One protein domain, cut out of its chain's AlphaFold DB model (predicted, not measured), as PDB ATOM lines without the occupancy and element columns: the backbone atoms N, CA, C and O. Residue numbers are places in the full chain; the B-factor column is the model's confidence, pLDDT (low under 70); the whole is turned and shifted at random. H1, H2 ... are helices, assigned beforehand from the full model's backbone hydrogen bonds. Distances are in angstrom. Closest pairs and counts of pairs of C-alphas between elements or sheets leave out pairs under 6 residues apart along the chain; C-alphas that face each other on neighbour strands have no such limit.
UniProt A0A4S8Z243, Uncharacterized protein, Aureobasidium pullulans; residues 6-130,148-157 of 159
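Overview. This is residues 6 to 130 and 148 to 157 of the 159 residues of an uncharacterized protein of Aureobasidium pullulans (UniProt A0A4S8Z243). A compact helical head, with residues 104 to 130 of the long helix H5 sticking out as a bare arm. In the head, H3, H4 and the first part of H5 form an up-and-down bundle, each running against the one before; H2 packs on H3, H1 on H2. The 135 printed residues, all helix by class with H1 to H6 in order, are loose: radius of gyration of the C-alphas 20.2 A, spans 69 by 37 by 26 A.

Arrangement. H5, residues 83 to 130, touches H4, residues 56 to 76, with residues 89 to 99 alone; the closest C-alphas, of Leu 96 and Arg 63, are 6.9 A apart, and the tilt of 34.7 degrees is only just shallow. The hub H3, residues 39 to 52, and H4 form a hairpin, closest C-alphas Ser 50 and Ala 59, 4.0 A. H2, residues 21 to 34, forms hairpins with H3 and with H1, residues 6 to 17. H6, residues 148 to 156, is close but not clearly touching H1. Every O i to N i+4 pair is within hydrogen-bond range except in H5, 42 of 44.

Along the chain. H5 measures 67.5 A, from C-alpha 83 at (106.702, 171.551, 182.176) to C-alpha 130 at (93.878, 207.339, 237.984); H4 measures 30.4 A.

Size, cuts and confidence. Residues 131 to 147 are cut out, C-alphas 130 and 148 being 49.1 A apart. Residues 117 to 130 and 148 to 157 are among those under pLDDT 70.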
ATOM      1  N   LEU A   6     119.786 158.014 195.714       85.56
ATOM      2  CA  LEU A   6     118.355 157.714 195.815       85.56
ATOM      3  C   LEU A   6     118.007 156.829 197.018       85.56
ATOM      4  O   LEU A   6     116.976 157.101 197.628       85.56
ATOM      5  N   PRO A   7     118.763 155.756 197.329       88.56
ATOM      6  CA  PRO A   7     118.488 154.948 198.513       88.56
ATOM      7  C   PRO A   7     118.529 155.766 199.809       88.56
ATOM      8  O   PRO A   7     117.603 155.685 200.607       88.56
ATOM      9  N   GLU A   8     119.552 156.597 199.963       87.75
ATOM     10  CA  GLU A   8     119.843 157.435 201.121       87.75
ATOM     11  C   GLU A   8     118.801 158.548 201.237       87.75
ATOM     12  O   GLU A   8     118.209 158.730 202.293       87.75
ATOM     13  N   TYR A   9     118.452 159.198 200.122       85.44
ATOM     14  CA  TYR A   9     117.363 160.173 200.080       85.44
ATOM     15  C   TYR A   9     116.010 159.558 200.469       85.44
ATOM     16  O   TYR A   9     115.235 160.173 201.198       85.44
ATOM     17  N   LYS A  10     115.710 158.336 200.005       87.44
ATOM     18  CA  LYS A  10     114.469 157.634 200.372       87.44
ATOM     19  C   LYS A  10     114.455 157.231 201.842       87.44
ATOM     20  O   LYS A  10     113.419 157.387 202.478       87.44
ATOM     21  N   ALA A  11     115.578 156.744 202.366       88.50
ATOM     22  CA  ALA A  11     115.715 156.383 203.771       88.50
ATOM     23  C   ALA A  11     115.576 157.611 204.678       88.50
ATOM     24  O   ALA A  11     114.789 157.585 205.619       88.50
ATOM     25  N   ALA A  12     116.264 158.706 204.340       87.06
ATOM     26  CA  ALA A  12     116.150 159.970 205.051       87.06
ATOM     27  C   ALA A  12     114.703 160.462 205.034       87.06
ATOM     28  O   ALA A  12     114.153 160.804 206.070       87.06
ATOM     29  N   ARG A  13     114.025 160.397 203.886       82.38
ATOM     30  CA  ARG A  13     112.611 160.756 203.814       82.38
ATOM     31  C   ARG A  13     111.744 159.936 204.777       82.38
ATOM     32  O   ARG A  13     110.892 160.532 205.411       82.38
ATOM     33  N   THR A  14     111.960 158.630 204.939       88.56
ATOM     34  CA  THR A  14     111.197 157.828 205.915       88.56
ATOM     35  C   THR A  14     111.343 158.363 207.344       88.56
ATOM     36  O   THR A  14     110.348 158.434 208.054       88.56
ATOM     37  N   LEU A  15     112.530 158.849 207.728       88.50
ATOM     38  CA  LEU A  15     112.754 159.483 209.037       88.50
ATOM     39  C   LEU A  15     111.882 160.733 209.231       88.50
ATOM     40  O   LEU A  15     111.384 160.968 210.326       88.50
ATOM     41  N   TRP A  16     111.650 161.508 208.168       82.12
ATOM     42  CA  TRP A  16     110.712 162.634 208.201       82.12
ATOM     43  C   TRP A  16     109.266 162.179 208.413       82.12
ATOM     44  O   TRP A  16     108.530 162.790 209.181       82.12
ATOM     45  N   GLU A  17     108.844 161.118 207.718       81.75
ATOM     46  CA  GLU A  17     107.478 160.582 207.838       81.75
ATOM     47  C   GLU A  17     107.217 160.005 209.243       81.75
ATOM     48  O   GLU A  17     106.091 160.085 209.734       81.75
ATOM     49  N   ASP A  18     108.268 159.505 209.900       90.06
ATOM     50  CA  ASP A  18     108.250 158.944 211.256       90.06
ATOM     51  C   ASP A  18     108.528 159.984 212.370       90.06
ATOM     52  O   ASP A  18     108.701 159.606 213.530       90.06
ATOM     53  N   ASP A  19     108.558 161.286 212.047       85.81
ATOM     54  CA  ASP A  19     108.814 162.405 212.984       85.81
ATOM     55  C   ASP A  19     110.186 162.333 213.700       85.81
ATOM     56  O   ASP A  19     110.406 162.908 214.767       85.81
ATOM     57  N   GLN A  20     111.153 161.633 213.102       88.38
ATOM     58  CA  GLN A  20     112.529 161.503 213.591       88.38
ATOM     59  C   GLN A  20     113.404 162.644 213.050       88.38
ATOM     60  O   GLN A  20     114.272 162.449 212.197       88.38
ATOM     61  N   LEU A  21     113.129 163.874 213.499       86.88
ATOM     62  CA  LEU A  21     113.684 165.097 212.900       86.88
ATOM     63  C   LEU A  21     115.208 165.251 213.051       86.88
ATOM     64  O   LEU A  21     115.848 165.805 212.158       86.88
ATOM     65  N   GLU A  22     115.812 164.782 214.143       87.88
ATOM     66  CA  GLU A  22     117.268 164.884 214.344       87.88
ATOM     67  C   GLU A  22     118.039 163.913 213.445       87.88
ATOM     68  O   GLU A  22     119.027 164.285 212.803       87.88
ATOM     69  N   GLU A  23     117.554 162.676 213.348       89.56
ATOM     70  CA  GLU A  23     118.095 161.670 212.443       89.56
ATOM     71  C   GLU A  23     117.876 162.080 210.984       89.56
ATOM     72  O   GLU A  23     118.780 161.940 210.161       89.56
ATOM     73  N   TYR A  24     116.709 162.651 210.676       89.31
ATOM     74  CA  TYR A  24     116.404 163.223 209.370       89.31
ATOM     75  C   TYR A  24     117.401 164.316 208.973       89.31
ATOM     76  O   TYR A  24     117.973 164.257 207.883       89.31
ATOM     77  N   LYS A  25     117.620 165.302 209.854       89.88
ATOM     78  CA  LYS A  25     118.557 166.411 209.620       89.88
ATOM     79  C   LYS A  25     119.955 165.886 209.331       89.88
ATOM     80  O   LYS A  25     120.526 166.224 208.298       89.88
ATOM     81  N   SER A  26     120.442 164.998 210.194       91.12
ATOM     82  CA  SER A  26     121.770 164.394 210.056       91.12
ATOM     83  C   SER A  26     121.911 163.642 208.727       91.12
ATOM     84  O   SER A  26     122.878 163.851 208.000       91.12
ATOM     85  N   ALA A  27     120.915 162.829 208.362       91.25
ATOM     86  CA  ALA A  27     120.926 162.071 207.113       91.25
ATOM     87  C   ALA A  27     120.868 162.974 205.869       91.25
ATOM     88  O   ALA A  27     121.457 162.657 204.838       91.25
ATOM     89  N   MET A  28     120.157 164.101 205.944       90.94
ATOM     90  CA  MET A  28     120.077 165.064 204.848       90.94
ATOM     91  C   MET A  28     121.354 165.891 204.693       90.94
ATOM     92  O   MET A  28     121.740 166.170 203.563       90.94
ATOM     93  N   GLU A  29     122.024 166.257 205.786       90.69
ATOM     94  CA  GLU A  29     123.345 166.896 205.733       90.69
ATOM     95  C   GLU A  29     124.385 165.946 205.116       90.69
ATOM     96  O   GLU A  29     125.051 166.314 204.148       90.69
ATOM     97  N   GLU A  30     124.437 164.689 205.573       91.69
ATOM     98  CA  GLU A  30     125.314 163.645 205.015       91.69
ATOM     99  C   GLU A  30     125.026 163.397 203.525       91.69
ATOM    100  O   GLU A  30     125.945 163.310 202.710       91.69
ATOM    101  N   LEU A  31     123.748 163.381 203.129       90.06
ATOM    102  CA  LEU A  31     123.350 163.244 201.727       90.06
ATOM    103  C   LEU A  31     123.945 164.351 200.843       90.06
ATOM    104  O   LEU A  31     124.357 164.070 199.716       90.06
ATOM    105  N   LEU A  32     123.941 165.602 201.318       88.75
ATOM    106  CA  LEU A  32     124.466 166.742 200.563       88.75
ATOM    107  C   LEU A  32     125.999 166.754 200.509       88.75
ATOM    108  O   LEU A  32     126.552 167.201 199.502       88.75
ATOM    109  N   ASP A  33     126.664 166.254 201.549       88.44
ATOM    110  CA  ASP A  33     128.126 166.205 201.635       88.44
ATOM    111  C   ASP A  33     128.729 165.038 200.834       88.44
ATOM    112  O   ASP A  33     129.751 165.198 200.159       88.44
ATOM    113  N   GLU A  34     128.107 163.857 200.878       87.62
ATOM    114  CA  GLU A  34     128.682 162.630 200.313       87.62
ATOM    115  C   GLU A  34     128.283 162.365 198.858       87.62
ATOM    116  O   GLU A  34     128.985 161.652 198.123       87.62
ATOM    117  N   HIS A  35     127.160 162.930 198.410       82.44
ATOM    118  CA  HIS A  35     126.597 162.616 197.107       82.44
ATOM    119  C   HIS A  35     126.456 163.830 196.189       82.44
ATOM    120  O   HIS A  35     125.934 164.880 196.546       82.44
ATOM    121  N   ASP A  36     126.812 163.625 194.917       84.75
ATOM    122  CA  ASP A  36     126.460 164.547 193.837       84.75
ATOM    123  C   ASP A  36     124.961 164.413 193.518       84.75
ATOM    124  O   ASP A  36     124.530 163.580 192.706       84.75
ATOM    125  N   VAL A  37     124.150 165.182 194.245       84.88
ATOM    126  CA  VAL A  37     122.699 165.211 194.084       84.88
ATOM    127  C   VAL A  37     122.286 166.189 192.979       84.88
ATOM    128  O   VAL A  37     122.823 167.292 192.856       84.88
ATOM    129  N   PRO A  38     121.265 165.849 192.172       83.62
ATOM    130  CA  PRO A  38     120.694 166.795 191.225       83.62
ATOM    131  C   PRO A  38     120.227 168.083 191.915       83.62
ATOM    132  O   PRO A  38     119.613 168.041 192.979       83.62
ATOM    133  N   VAL A  39     120.446 169.234 191.272       84.75
ATOM    134  CA  VAL A  39     120.178 170.566 191.854       84.75
ATOM    135  C   VAL A  39     118.741 170.747 192.365       84.75
ATOM    136  O   VAL A  39     118.505 171.471 193.327       84.75
ATOM    137  N   ASN A  40     117.762 170.080 191.750       81.94
ATOM    138  CA  ASN A  40     116.373 170.112 192.206       81.94
ATOM    139  C   ASN A  40     116.171 169.362 193.530       81.94
ATOM    140  O   ASN A  40     115.354 169.793 194.337       81.94
ATOM    141  N   ILE A  41     116.894 168.260 193.745       83.19
ATOM    142  CA  ILE A  41     116.907 167.529 195.014       83.19
ATOM    143  C   ILE A  41     117.658 168.355 196.054       83.19
ATOM    144  O   ILE A  41     117.105 168.600 197.118       83.19
ATOM    145  N   TYR A  42     118.827 168.898 195.700       88.62
ATOM    146  CA  TYR A  42     119.612 169.776 196.573       88.62
ATOM    147  C   TYR A  42     118.768 170.925 197.155       88.62
ATOM    148  O   TYR A  42     118.682 171.096 198.366       88.62
ATOM    149  N   MET A  43     118.060 171.677 196.301       88.50
ATOM    150  CA  MET A  43     117.200 172.785 196.744       88.50
ATOM    151  C   MET A  43     116.041 172.333 197.646       88.50
ATOM    152  O   MET A  43     115.687 173.036 198.588       88.50
ATOM    153  N   ARG A  44     115.444 171.162 197.387       86.62
ATOM    154  CA  ARG A  44     114.374 170.617 198.242       86.62
ATOM    155  C   ARG A  44     114.898 170.232 199.621       86.62
ATOM    156  O   ARG A  44     114.233 170.516 200.608       86.62
ATOM    157  N   VAL A  45     116.081 169.620 199.678       89.06
ATOM    158  CA  VAL A  45     116.731 169.260 200.941       89.06
ATOM    159  C   VAL A  45     117.032 170.513 201.761       89.06
ATOM    160  O   VAL A  45     116.693 170.549 202.937       89.06
ATOM    161  N   LEU A  46     117.552 171.577 201.140       90.31
ATOM    162  CA  LEU A  46     117.784 172.850 201.833       90.31
ATOM    163  C   LEU A  46     116.507 173.471 202.417       90.31
ATOM    164  O   LEU A  46     116.531 173.961 203.543       90.31
ATOM    165  N   ILE A  47     115.391 173.440 201.679       88.25
ATOM    166  CA  ILE A  47     114.093 173.909 202.193       88.25
ATOM    167  C   ILE A  47     113.696 173.110 203.434       88.25
ATOM    168  O   ILE A  47     113.288 173.689 204.434       88.25
ATOM    169  N   LEU A  48     113.833 171.786 203.393       86.50
ATOM    170  CA  LEU A  48     113.435 170.938 204.513       86.50
ATOM    171  C   LEU A  48     114.355 171.115 205.719       86.50
ATOM    172  O   LEU A  48     113.856 171.225 206.833       86.50
ATOM    173  N   LEU A  49     115.670 171.219 205.504       88.06
ATOM    174  CA  LEU A  49     116.624 171.551 206.561       88.06
ATOM    175  C   LEU A  49     116.249 172.878 207.226       88.06
ATOM    176  O   LEU A  49     116.161 172.927 208.451       88.06
ATOM    177  N   SER A  50     115.908 173.899 206.431       87.56
ATOM    178  CA  SER A  50     115.446 175.198 206.932       87.56
ATOM    179  C   SER A  50     114.170 175.120 207.774       87.56
ATOM    180  O   SER A  50     114.014 175.945 208.666       87.56
ATOM    181  N   ILE A  51     113.257 174.185 207.491       85.44
ATOM    182  CA  ILE A  51     112.006 174.002 208.253       85.44
ATOM    183  C   ILE A  51     112.246 173.166 209.518       85.44
ATOM    184  O   ILE A  51     111.597 173.373 210.535       85.44
ATOM    185  N   SER A  52     113.155 172.197 209.441       84.12
ATOM    186  CA  SER A  52     113.378 171.176 210.475       84.12
ATOM    187  C   SER A  52     114.324 171.596 211.603       84.12
ATOM    188  O   SER A  52     114.449 170.898 212.611       84.12
ATOM    189  N   THR A  53     115.060 172.689 211.406       83.62
ATOM    190  CA  THR A  53     116.057 173.170 212.360       83.62
ATOM    191  C   THR A  53     115.470 174.246 213.267       83.62
ATOM    192  O   THR A  53     114.874 175.209 212.793       83.62
ATOM    193  N   ASP A  54     115.700 174.114 214.573       83.38
ATOM    194  CA  ASP A  54     115.362 175.150 215.560       83.38
ATOM    195  C   ASP A  54     116.416 176.272 215.610       83.38
ATOM    196  O   ASP A  54     116.208 177.328 216.213       83.38
ATOM    197  N   ASP A  55     117.578 176.046 214.992       87.31
ATOM    198  CA  ASP A  55     118.640 177.039 214.869       87.31
ATOM    199  C   ASP A  55     118.310 178.011 213.734       87.31
ATOM    200  O   ASP A  55     118.404 177.677 212.549       87.31
ATOM    201  N   ARG A  56     117.922 179.227 214.119       84.31
ATOM    202  CA  ARG A  56     117.507 180.283 213.198       84.31
ATOM    203  C   ARG A  56     118.594 180.675 212.202       84.31
ATOM    204  O   ARG A  56     118.265 180.925 211.044       84.31
ATOM    205  N   ASP A  57     119.850 180.736 212.632       88.12
ATOM    206  CA  ASP A  57     120.944 181.152 211.755       88.12
ATOM    207  C   ASP A  57     121.164 180.077 210.683       88.12
ATOM    208  O   ASP A  57     121.227 180.380 209.493       88.12
ATOM    209  N   LYS A  58     121.132 178.797 211.080       87.62
ATOM    210  CA  LYS A  58     121.192 177.674 210.131       87.62
ATOM    211  C   LYS A  58     119.989 177.619 209.195       87.62
ATOM    212  O   LYS A  58     120.151 177.308 208.014       87.62
ATOM    213  N   ALA A  59     118.788 177.909 209.699       87.19
ATOM    214  CA  ALA A  59     117.591 177.980 208.869       87.19
ATOM    215  C   ALA A  59     117.739 179.063 207.792       87.19
ATOM    216  O   ALA A  59     117.484 178.821 206.610       87.19
ATOM    217  N   GLU A  60     118.200 180.251 208.187       88.56
ATOM    218  CA  GLU A  60     118.407 181.367 207.271       88.56
ATOM    219  C   GLU A  60     119.515 181.079 206.248       88.56
ATOM    220  O   GLU A  60     119.311 181.328 205.057       88.56
ATOM    221  N   ASP A  61     120.629 180.478 206.667       91.00
ATOM    222  CA  ASP A  61     121.713 180.067 205.771       91.00
ATOM    223  C   ASP A  61     121.231 179.054 204.721       91.00
ATOM    224  O   ASP A  61     121.478 179.229 203.520       91.00
ATOM    225  N   ALA A  62     120.477 178.029 205.136       90.12
ATOM    226  CA  ALA A  62     119.900 177.041 204.225       90.12
ATOM    227  C   ALA A  62     118.921 177.688 203.229       90.12
ATOM    228  O   ALA A  62     118.966 177.408 202.021       90.12
ATOM    229  N   ARG A  63     118.079 178.616 203.704       92.62
ATOM    230  CA  ARG A  63     117.155 179.390 202.866       92.62
ATOM    231  C   ARG A  63     117.905 180.243 201.837       92.62
ATOM    232  O   ARG A  63     117.568 180.198 200.651       92.62
ATOM    233  N   LEU A  64     118.927 180.992 202.254       91.69
ATOM    234  CA  LEU A  64     119.733 181.861 201.384       91.69
ATOM    235  C   LEU A  64     120.532 181.066 200.344       91.69
ATOM    236  O   LEU A  64     120.607 181.463 199.172       91.69
ATOM    237  N   ALA A  65     121.089 179.921 200.738       92.62
ATOM    238  CA  ALA A  65     121.733 178.996 199.815       92.62
ATOM    239  C   ALA A  65     120.735 178.513 198.752       92.62
ATOM    240  O   ALA A  65     121.018 178.586 197.552       92.62
ATOM    241  N   CYS A  66     119.532 178.101 199.163       91.94
ATOM    242  CA  CYS A  66     118.495 177.647 198.238       91.94
ATOM    243  C   CYS A  66     118.046 178.768 197.291       91.94
ATOM    244  O   CYS A  66     117.917 178.548 196.086       91.94
ATOM    245  N   GLU A  67     117.883 179.993 197.791       92.31
ATOM    246  CA  GLU A  67     117.518 181.152 196.974       92.31
ATOM    247  C   GLU A  67     118.591 181.464 195.915       92.31
ATOM    248  O   GLU A  67     118.271 181.724 194.749       92.31
ATOM    249  N   THR A  68     119.867 181.324 196.277       92.12
ATOM    250  CA  THR A  68     121.001 181.442 195.352       92.12
ATOM    251  C   THR A  68     120.931 180.380 194.248       92.12
ATOM    252  O   THR A  68     120.971 180.712 193.056       92.12
ATOM    253  N   PHE A  69     120.752 179.106 194.610       88.88
ATOM    254  CA  PHE A  69     120.612 178.015 193.639       88.88
ATOM    255  C   PHE A  69     119.388 178.189 192.740       88.88
ATOM    256  O   PHE A  69     119.468 177.942 191.530       88.88
ATOM    257  N   TRP A  70     118.274 178.665 193.289       91.69
ATOM    258  CA  TRP A  70     117.063 178.923 192.525       91.69
ATOM    259  C   TRP A  70     117.287 180.000 191.464       91.69
ATOM    260  O   TRP A  70     116.878 179.817 190.316       91.69
ATOM    261  N   GLN A  71     117.995 181.089 191.784       88.81
ATOM    262  CA  GLN A  71     118.311 182.136 190.806       88.81
ATOM    263  C   GLN A  71     119.148 181.609 189.632       88.81
ATOM    264  O   GLN A  71     118.866 181.943 188.474       88.81
ATOM    265  N   PHE A  72     120.156 180.775 189.902       86.94
ATOM    266  CA  PHE A  72     120.963 180.147 188.851       86.94
ATOM    267  C   PHE A  72     120.142 179.169 188.011       86.94
ATOM    268  O   PHE A  72     120.186 179.208 186.778       86.94
ATOM    269  N   THR A  73     119.348 178.331 188.673       85.94
ATOM    270  CA  THR A  73     118.528 177.312 188.017       85.94
ATOM    271  C   THR A  73     117.456 177.972 187.150       85.94
ATOM    272  O   THR A  73     117.345 177.665 185.966       85.94
ATOM    273  N   ARG A  74     116.748 178.985 187.656       86.19
ATOM    274  CA  ARG A  74     115.754 179.747 186.886       86.19
ATOM    275  C   ARG A  74     116.329 180.341 185.603       86.19
ATOM    276  O   ARG A  74     115.678 180.258 184.569       86.19
ATOM    277  N   LYS A  75     117.531 180.930 185.643       85.56
ATOM    278  CA  LYS A  75     118.175 181.484 184.436       85.56
ATOM    279  C   LYS A  75     118.432 180.403 183.387       85.56
ATOM    280  O   LYS A  75     118.212 180.644 182.204       85.56
ATOM    281  N   ARG A  76     118.865 179.216 183.821       80.94
ATOM    282  CA  ARG A  76     119.150 178.076 182.942       80.94
ATOM    283  C   ARG A  76     117.893 177.507 182.284       80.94
ATOM    284  O   ARG A  76     117.940 177.166 181.110       80.94
ATOM    285  N   TYR A  77     116.790 177.434 183.024       77.06
ATOM    286  CA  TYR A  77     115.535 176.832 182.561       77.06
ATOM    287  C   TYR A  77     114.498 177.863 182.089       77.06
ATOM    288  O   TYR A  77     113.345 177.516 181.855       77.06
ATOM    289  N   LEU A  78     114.881 179.135 181.918       74.75
ATOM    290  CA  LEU A  78     113.943 180.228 181.620       74.75
ATOM    291  C   LEU A  78     113.115 179.987 180.346       74.75
ATOM    292  O   LEU A  78     111.956 180.385 180.286       74.75
ATOM    293  N   TYR A  79     113.707 179.321 179.354       77.12
ATOM    294  CA  TYR A  79     113.079 178.997 178.070       77.12
ATOM    295  C   TYR A  79     112.917 177.489 177.854       77.12
ATOM    296  O   TYR A  79     112.666 177.056 176.731       77.12
ATOM    297  N   ASP A  80     113.095 176.687 178.905       76.50
ATOM    298  CA  ASP A  80     112.945 175.242 178.803       76.50
ATOM    299  C   ASP A  80     111.450 174.886 178.666       76.50
ATOM    300  O   ASP A  80     110.653 175.303 179.521       76.50
ATOM    301  N   PRO A  81     111.043 174.161 177.603       74.31
ATOM    302  CA  PRO A  81     109.665 173.715 177.427       74.31
ATOM    303  C   PRO A  81     109.266 172.583 178.387       74.31
ATOM    304  O   PRO A  81     108.090 172.206 178.410       74.31
ATOM    305  N   ASP A  82     110.195 172.028 179.171       83.00
ATOM    306  CA  ASP A  82     109.894 171.008 180.164       83.00
ATOM    307  C   ASP A  82     109.008 171.565 181.286       83.00
ATOM    308  O   ASP A  82     109.424 172.258 182.222       83.00
ATOM    309  N   ARG A  83     107.732 171.187 181.208       80.00
ATOM    310  CA  ARG A  83     106.702 171.551 182.176       80.00
ATOM    311  C   ARG A  83     107.029 171.066 183.593       80.00
ATOM    312  O   ARG A  83     106.594 171.703 184.554       80.00
ATOM    313  N   TRP A  84     107.783 169.976 183.746       78.62
ATOM    314  CA  TRP A  84     108.174 169.455 185.058       78.62
ATOM    315  C   TRP A  84     109.244 170.316 185.724       78.62
ATOM    316  O   TRP A  84     109.117 170.633 186.912       78.62
ATOM    317  N   ALA A  85     110.247 170.757 184.963       78.00
ATOM    318  CA  ALA A  85     111.261 171.692 185.439       78.00
ATOM    319  C   ALA A  85     110.628 173.023 185.880       78.00
ATOM    320  O   ALA A  85     110.890 173.494 186.990       78.00
ATOM    321  N   GLN A  86     109.710 173.572 185.074       81.81
ATOM    322  CA  GLN A  86     108.978 174.801 185.412       81.81
ATOM    323  C   GLN A  86     108.116 174.641 186.671       81.81
ATOM    324  O   GLN A  86     108.116 175.507 187.546       81.81
ATOM    325  N   THR A  87     107.404 173.515 186.796       84.56
ATOM    326  CA  THR A  87     106.569 173.233 187.975       84.56
ATOM    327  C   THR A  87     107.421 173.124 189.235       84.56
ATOM    328  O   THR A  87     107.088 173.722 190.252       84.56
ATOM    329  N   THR A  88     108.553 172.421 189.155       81.19
ATOM    330  CA  THR A  88     109.472 172.260 190.288       81.19
ATOM    331  C   THR A  88     110.056 173.599 190.730       81.19
ATOM    332  O   THR A  88     110.084 173.884 191.924       81.19
ATOM    333  N   LEU A  89     110.472 174.447 189.785       85.12
ATOM    334  CA  LEU A  89     110.985 175.784 190.091       85.12
ATOM    335  C   LEU A  89     109.937 176.692 190.728       85.12
ATOM    336  O   LEU A  89     110.281 177.473 191.616       85.12
ATOM    337  N   ARG A  90     108.678 176.594 190.294       87.75
ATOM    338  CA  ARG A  90     107.572 177.318 190.920       87.75
ATOM    339  C   ARG A  90     107.361 176.863 192.363       87.75
ATOM    340  O   ARG A  90     107.349 177.717 193.236       87.75
ATOM    341  N   CYS A  91     107.284 175.556 192.619       85.69
ATOM    342  CA  CYS A  91     107.103 175.040 193.980       85.69
ATOM    343  C   CYS A  91     108.252 175.458 194.908       85.69
ATOM    344  O   CYS A  91     108.007 175.904 196.019       85.69
ATOM    345  N   ILE A  92     109.504 175.389 194.437       87.56
ATOM    346  CA  ILE A  92     110.661 175.867 195.214       87.56
ATOM    347  C   ILE A  92     110.531 177.364 195.521       87.56
ATOM    348  O   ILE A  92     110.886 177.794 196.615       87.56
ATOM    349  N   ARG A  93     110.021 178.167 194.577       91.88
ATOM    350  CA  ARG A  93     109.820 179.600 194.812       91.88
ATOM    351  C   ARG A  93     108.757 179.862 195.874       91.88
ATOM    352  O   ARG A  93     109.014 180.664 196.760       91.88
ATOM    353  N   GLU A  94     107.616 179.186 195.774       89.38
ATOM    354  CA  GLU A  94     106.515 179.294 196.738       89.38
ATOM    355  C   GLU A  94     107.006 178.953 198.154       89.38
ATOM    356  O   GLU A  94     106.839 179.759 199.061       89.38
ATOM    357  N   SER A  95     107.744 177.849 198.323       86.25
ATOM    358  CA  SER A  95     108.324 177.484 199.625       86.25
ATOM    359  C   SER A  95     109.334 178.508 200.157       86.25
ATOM    360  O   SER A  95     109.378 178.765 201.354       86.25
ATOM    361  N   LEU A  96     110.159 179.108 199.291       87.50
ATOM    362  CA  LEU A  96     111.096 180.160 199.706       87.50
ATOM    363  C   LEU A  96     110.387 181.452 200.128       87.50
ATOM    364  O   LEU A  96     110.867 182.128 201.037       87.50
ATOM    365  N   ASP A  97     109.288 181.807 199.458       87.81
ATOM    366  CA  ASP A  97     108.476 182.967 199.823       87.81
ATOM    367  C   ASP A  97     107.785 182.729 201.183       87.81
ATOM    368  O   ASP A  97     107.880 183.589 202.054       87.81
ATOM    369  N   GLU A  98     107.230 181.534 201.429       83.62
ATOM    370  CA  GLU A  98     106.668 181.146 202.739       83.62
ATOM    371  C   GLU A  98     107.716 181.200 203.864       83.62
ATOM    372  O   GLU A  98     107.481 181.782 204.922       83.62
ATOM    373  N   LEU A  99     108.918 180.665 203.620       82.38
ATOM    374  CA  LEU A  99     110.027 180.719 204.578       82.38
ATOM    375  C   LEU A  99     110.497 182.147 204.894       82.38
ATOM    376  O   LEU A  99     111.135 182.360 205.922       82.38
ATOM    377  N   ARG A 100     110.221 183.126 204.023       80.06
ATOM    378  CA  ARG A 100     110.524 184.541 204.284       80.06
ATOM    379  C   ARG A 100     109.455 185.205 205.152       80.06
ATOM    380  O   ARG A 100     109.794 186.064 205.961       80.06
ATOM    381  N   GLU A 101     108.194 184.813 204.997       72.62
ATOM    382  CA  GLU A 101     107.074 185.388 205.751       72.62
ATOM    383  C   GLU A 101     107.122 184.999 207.238       72.62
ATOM    384  O   GLU A 101     106.808 185.826 208.091       72.62
ATOM    385  N   VAL A 102     107.621 183.803 207.576       66.44
ATOM    386  CA  VAL A 102     107.704 183.325 208.972       66.44
ATOM    387  C   VAL A 102     108.572 184.235 209.870       66.44
ATOM    388  O   VAL A 102     108.073 184.720 210.889       66.44
ATOM    389  N   PRO A 103     109.831 184.575 209.517       62.22
ATOM    390  CA  PRO A 103     110.626 185.521 210.301       62.22
ATOM    391  C   PRO A 103     110.026 186.931 210.397       62.22
ATOM    392  O   PRO A 103     110.241 187.609 211.406       62.22
ATOM    393  N   GLU A 104     109.318 187.392 209.356       63.62
ATOM    394  CA  GLU A 104     108.659 188.704 209.325       63.62
ATOM    395  C   GLU A 104     107.463 188.740 210.288       63.62
ATOM    396  O   GLU A 104     107.362 189.668 211.097       63.62
ATOM    397  N   GLU A 105     106.612 187.712 210.279       62.53
ATOM    398  CA  GLU A 105     105.493 187.575 211.217       62.53
ATOM    399  C   GLU A 105     105.976 187.477 212.668       62.53
ATOM    400  O   GLU A 105     105.495 188.222 213.523       62.53
ATOM    401  N   GLU A 106     106.984 186.651 212.957       66.75
ATOM    402  CA  GLU A 106     107.538 186.555 214.311       66.75
ATOM    403  C   GLU A 106     108.202 187.859 214.777       66.75
ATOM    404  O   GLU A 106     108.181 188.198 215.964       66.75
ATOM    405  N   ALA A 107     108.847 188.601 213.872       70.69
ATOM    406  CA  ALA A 107     109.430 189.900 214.196       70.69
ATOM    407  C   ALA A 107     108.350 190.935 214.521       70.69
ATOM    408  O   ALA A 107     108.484 191.667 215.505       70.69
ATOM    409  N   LEU A 108     107.269 190.954 213.742       69.19
ATOM    410  CA  LEU A 108     106.104 191.792 214.001       69.19
ATOM    411  C   LEU A 108     105.400 191.390 215.299       69.19
ATOM    412  O   LEU A 108     105.003 192.270 216.061       69.19
ATOM    413  N   GLU A 109     105.291 190.097 215.608       73.81
ATOM    414  CA  GLU A 109     104.714 189.618 216.864       73.81
ATOM    415  C   GLU A 109     105.585 190.000 218.065       73.81
ATOM    416  O   GLU A 109     105.067 190.527 219.049       73.81
ATOM    417  N   ARG A 110     106.913 189.842 217.975       72.62
ATOM    418  CA  ARG A 110     107.842 190.324 219.012       72.62
ATOM    419  C   ARG A 110     107.719 191.833 219.209       72.62
ATOM    420  O   ARG A 110     107.614 192.282 220.348       72.62
ATOM    421  N   GLN A 111     107.657 192.610 218.130       72.50
ATOM    422  CA  GLN A 111     107.474 194.060 218.201       72.50
ATOM    423  C   GLN A 111     106.112 194.435 218.801       72.50
ATOM    424  O   GLN A 111     106.029 195.343 219.630       72.50
ATOM    425  N   ALA A 112     105.043 193.732 218.429       75.88
ATOM    426  CA  ALA A 112     103.712 193.923 218.988       75.88
ATOM    427  C   ALA A 112     103.670 193.548 220.474       75.88
ATOM    428  O   ALA A 112     103.040 194.250 221.262       75.88
ATOM    429  N   GLU A 113     104.365 192.491 220.888       77.25
ATOM    430  CA  GLU A 113     104.445 192.066 222.282       77.25
ATOM    431  C   GLU A 113     105.312 193.014 223.118       77.25
ATOM    432  O   GLU A 113     104.960 193.340 224.252       77.25
ATOM    433  N   GLU A 114     106.396 193.553 222.564       75.75
ATOM    434  CA  GLU A 114     107.169 194.632 223.179       75.75
ATOM    435  C   GLU A 114     106.361 195.925 223.288       75.75
ATOM    436  O   GLU A 114     106.382 196.569 224.340       75.75
ATOM    437  N   ALA A 115     105.593 196.273 222.256       75.75
ATOM    438  CA  ALA A 115     104.673 197.399 222.277       75.75
ATOM    439  C   ALA A 115     103.557 197.183 223.307       75.75
ATOM    440  O   ALA A 115     103.260 198.110 224.054       75.75
ATOM    441  N   ARG A 116     103.002 195.967 223.436       71.06
ATOM    442  CA  ARG A 116     102.045 195.581 224.491       71.06
ATOM    443  C   ARG A 116     102.680 195.631 225.873       71.06
ATOM    444  O   ARG A 116     102.046 196.112 226.801       71.06
ATOM    445  N   ARG A 117     103.926 195.181 226.048       68.12
ATOM    446  CA  ARG A 117     104.676 195.321 227.310       68.12
ATOM    447  C   ARG A 117     104.916 196.792 227.644       68.12
ATOM    448  O   ARG A 117     104.744 197.179 228.793       68.12
ATOM    449  N   GLY A 118     105.275 197.608 226.657       69.56
ATOM    450  CA  GLY A 118     105.405 199.060 226.785       69.56
ATOM    451  C   GLY A 118     104.087 199.721 227.171       69.56
ATOM    452  O   GLY A 118     104.049 200.479 228.135       69.56
ATOM    453  N   TRP A 119     103.000 199.347 226.501       65.69
ATOM    454  CA  TRP A 119     101.645 199.779 226.818       65.69
ATOM    455  C   TRP A 119     101.216 199.340 228.210       65.69
ATOM    456  O   TRP A 119     100.729 200.176 228.946       65.69
ATOM    457  N   ARG A 120     101.462 198.092 228.626       63.94
ATOM    458  CA  ARG A 120     101.184 197.612 229.990       63.94
ATOM    459  C   ARG A 120     101.981 198.378 231.042       63.94
ATOM    460  O   ARG A 120     101.452 198.644 232.111       63.94
ATOM    461  N   ARG A 121     103.227 198.778 230.755       58.88
ATOM    462  CA  ARG A 121     104.002 199.661 231.647       58.88
ATOM    463  C   ARG A 121     103.380 201.057 231.742       58.88
ATOM    464  O   ARG A 121     103.263 201.581 232.843       58.88
ATOM    465  N   CYS A 122     102.955 201.640 230.622       58.41
ATOM    466  CA  CYS A 122     102.270 202.936 230.608       58.41
ATOM    467  C   CYS A 122     100.879 202.871 231.263       58.41
ATOM    468  O   CYS A 122     100.532 203.764 232.024       58.41
ATOM    469  N   ASP A 123     100.120 201.803 231.022       53.03
ATOM    470  CA  ASP A 123      98.811 201.505 231.613       53.03
ATOM    471  C   ASP A 123      98.928 201.278 233.122       53.03
ATOM    472  O   ASP A 123      98.130 201.807 233.882       53.03
ATOM    473  N   HIS A 124      99.974 200.588 233.587       54.97
ATOM    474  CA  HIS A 124     100.277 200.451 235.013       54.97
ATOM    475  C   HIS A 124     100.575 201.810 235.663       54.97
ATOM    476  O   HIS A 124     100.033 202.114 236.723       54.97
ATOM    477  N   LEU A 125     101.374 202.663 235.012       53.12
ATOM    478  CA  LEU A 125     101.634 204.029 235.486       53.12
ATOM    479  C   LEU A 125     100.366 204.899 235.480       53.12
ATOM    480  O   LEU A 125     100.162 205.692 236.396       53.12
ATOM    481  N   LEU A 126      99.496 204.733 234.482       46.16
ATOM    482  CA  LEU A 126      98.212 205.430 234.379       46.16
ATOM    483  C   LEU A 126      97.188 204.931 235.410       46.16
ATOM    484  O   LEU A 126      96.503 205.755 236.004       46.16
ATOM    485  N   LYS A 127      97.127 203.625 235.697       50.62
ATOM    486  CA  LYS A 127      96.306 203.032 236.770       50.62
ATOM    487  C   LYS A 127      96.765 203.472 238.159       50.62
ATOM    488  O   LYS A 127      95.922 203.777 238.995       50.62
ATOM    489  N   ILE A 128      98.078 203.600 238.383       54.28
ATOM    490  CA  ILE A 128      98.639 204.207 239.605       54.28
ATOM    491  C   ILE A 128      98.201 205.676 239.747       54.28
ATOM    492  O   ILE A 128      97.970 206.139 240.863       54.28
ATOM    493  N   LEU A 129      98.074 206.409 238.636       45.06
ATOM    494  CA  LEU A 129      97.668 207.818 238.632       45.06
ATOM    495  C   LEU A 129      96.143 208.037 238.686       45.06
ATOM    496  O   LEU A 129      95.728 209.085 239.176       45.06
ATOM    497  N   TYR A 130      95.316 207.098 238.203       42.50
ATOM    498  CA  TYR A 130      93.878 207.339 237.984       42.50
ATOM    499  C   TYR A 130      92.891 206.257 238.469       42.50
ATOM    500  O   TYR A 130      91.690 206.502 238.402       42.50
ATOM    501  N   TRP A 148     100.750 172.119 206.288       50.94
ATOM    502  CA  TRP A 148     100.328 170.781 205.864       50.94
ATOM    503  C   TRP A 148     100.513 170.508 204.361       50.94
ATOM    504  O   TRP A 148     100.663 169.352 203.975       50.94
ATOM    505  N   GLY A 149     100.535 171.534 203.504       47.31
ATOM    506  CA  GLY A 149     100.598 171.368 202.045       47.31
ATOM    507  C   GLY A 149     101.966 170.916 201.528       47.31
ATOM    508  O   GLY A 149     102.037 170.080 200.626       47.31
ATOM    509  N   ILE A 150     103.055 171.412 202.125       51.97
ATOM    510  CA  ILE A 150     104.424 170.990 201.784       51.97
ATOM    511  C   ILE A 150     104.692 169.577 202.310       51.97
ATOM    512  O   ILE A 150     105.251 168.757 201.579       51.97
ATOM    513  N   VAL A 151     104.217 169.260 203.519       51.34
ATOM    514  CA  VAL A 151     104.267 167.900 204.076       51.34
ATOM    515  C   VAL A 151     103.508 166.928 203.164       51.34
ATOM    516  O   VAL A 151     104.075 165.927 202.733       51.34
ATOM    517  N   GLU A 152     102.280 167.246 202.742       50.00
ATOM    518  CA  GLU A 152     101.514 166.397 201.817       50.00
ATOM    519  C   GLU A 152     102.174 166.239 200.436       50.00
ATOM    520  O   GLU A 152     102.155 165.146 199.864       50.00
ATOM    521  N   PHE A 153     102.767 167.298 199.877       52.47
ATOM    522  CA  PHE A 153     103.433 167.223 198.571       52.47
ATOM    523  C   PHE A 153     104.727 166.401 198.633       52.47
ATOM    524  O   PHE A 153     105.047 165.688 197.678       52.47
ATOM    525  N   HIS A 154     105.436 166.448 199.764       53.19
ATOM    526  CA  HIS A 154     106.617 165.628 200.010       53.19
ATOM    527  C   HIS A 154     106.251 164.143 200.163       53.19
ATOM    528  O   HIS A 154     106.942 163.297 199.606       53.19
ATOM    529  N   LEU A 155     105.116 163.830 200.806       51.22
ATOM    530  CA  LEU A 155     104.632 162.464 201.051       51.22
ATOM    531  C   LEU A 155     104.050 161.762 199.806       51.22
ATOM    532  O   LEU A 155     104.123 160.539 199.671       51.22
ATOM    533  N   ARG A 156     103.451 162.501 198.865       45.19
ATOM    534  CA  ARG A 156     102.539 161.896 197.873       45.19
ATOM    535  C   ARG A 156     103.159 161.494 196.534       45.19
ATOM    536  O   ARG A 156     102.511 160.775 195.779       45.19
ATOM    537  N   PHE A 157     104.379 161.919 196.211       46.16
ATOM    538  CA  PHE A 157     104.942 161.682 194.876       46.16
ATOM    539  C   PHE A 157     106.381 161.167 194.910       46.16
ATOM    540  O   PHE A 157     107.326 161.943 194.878       46.16
TER     541      PHE A 157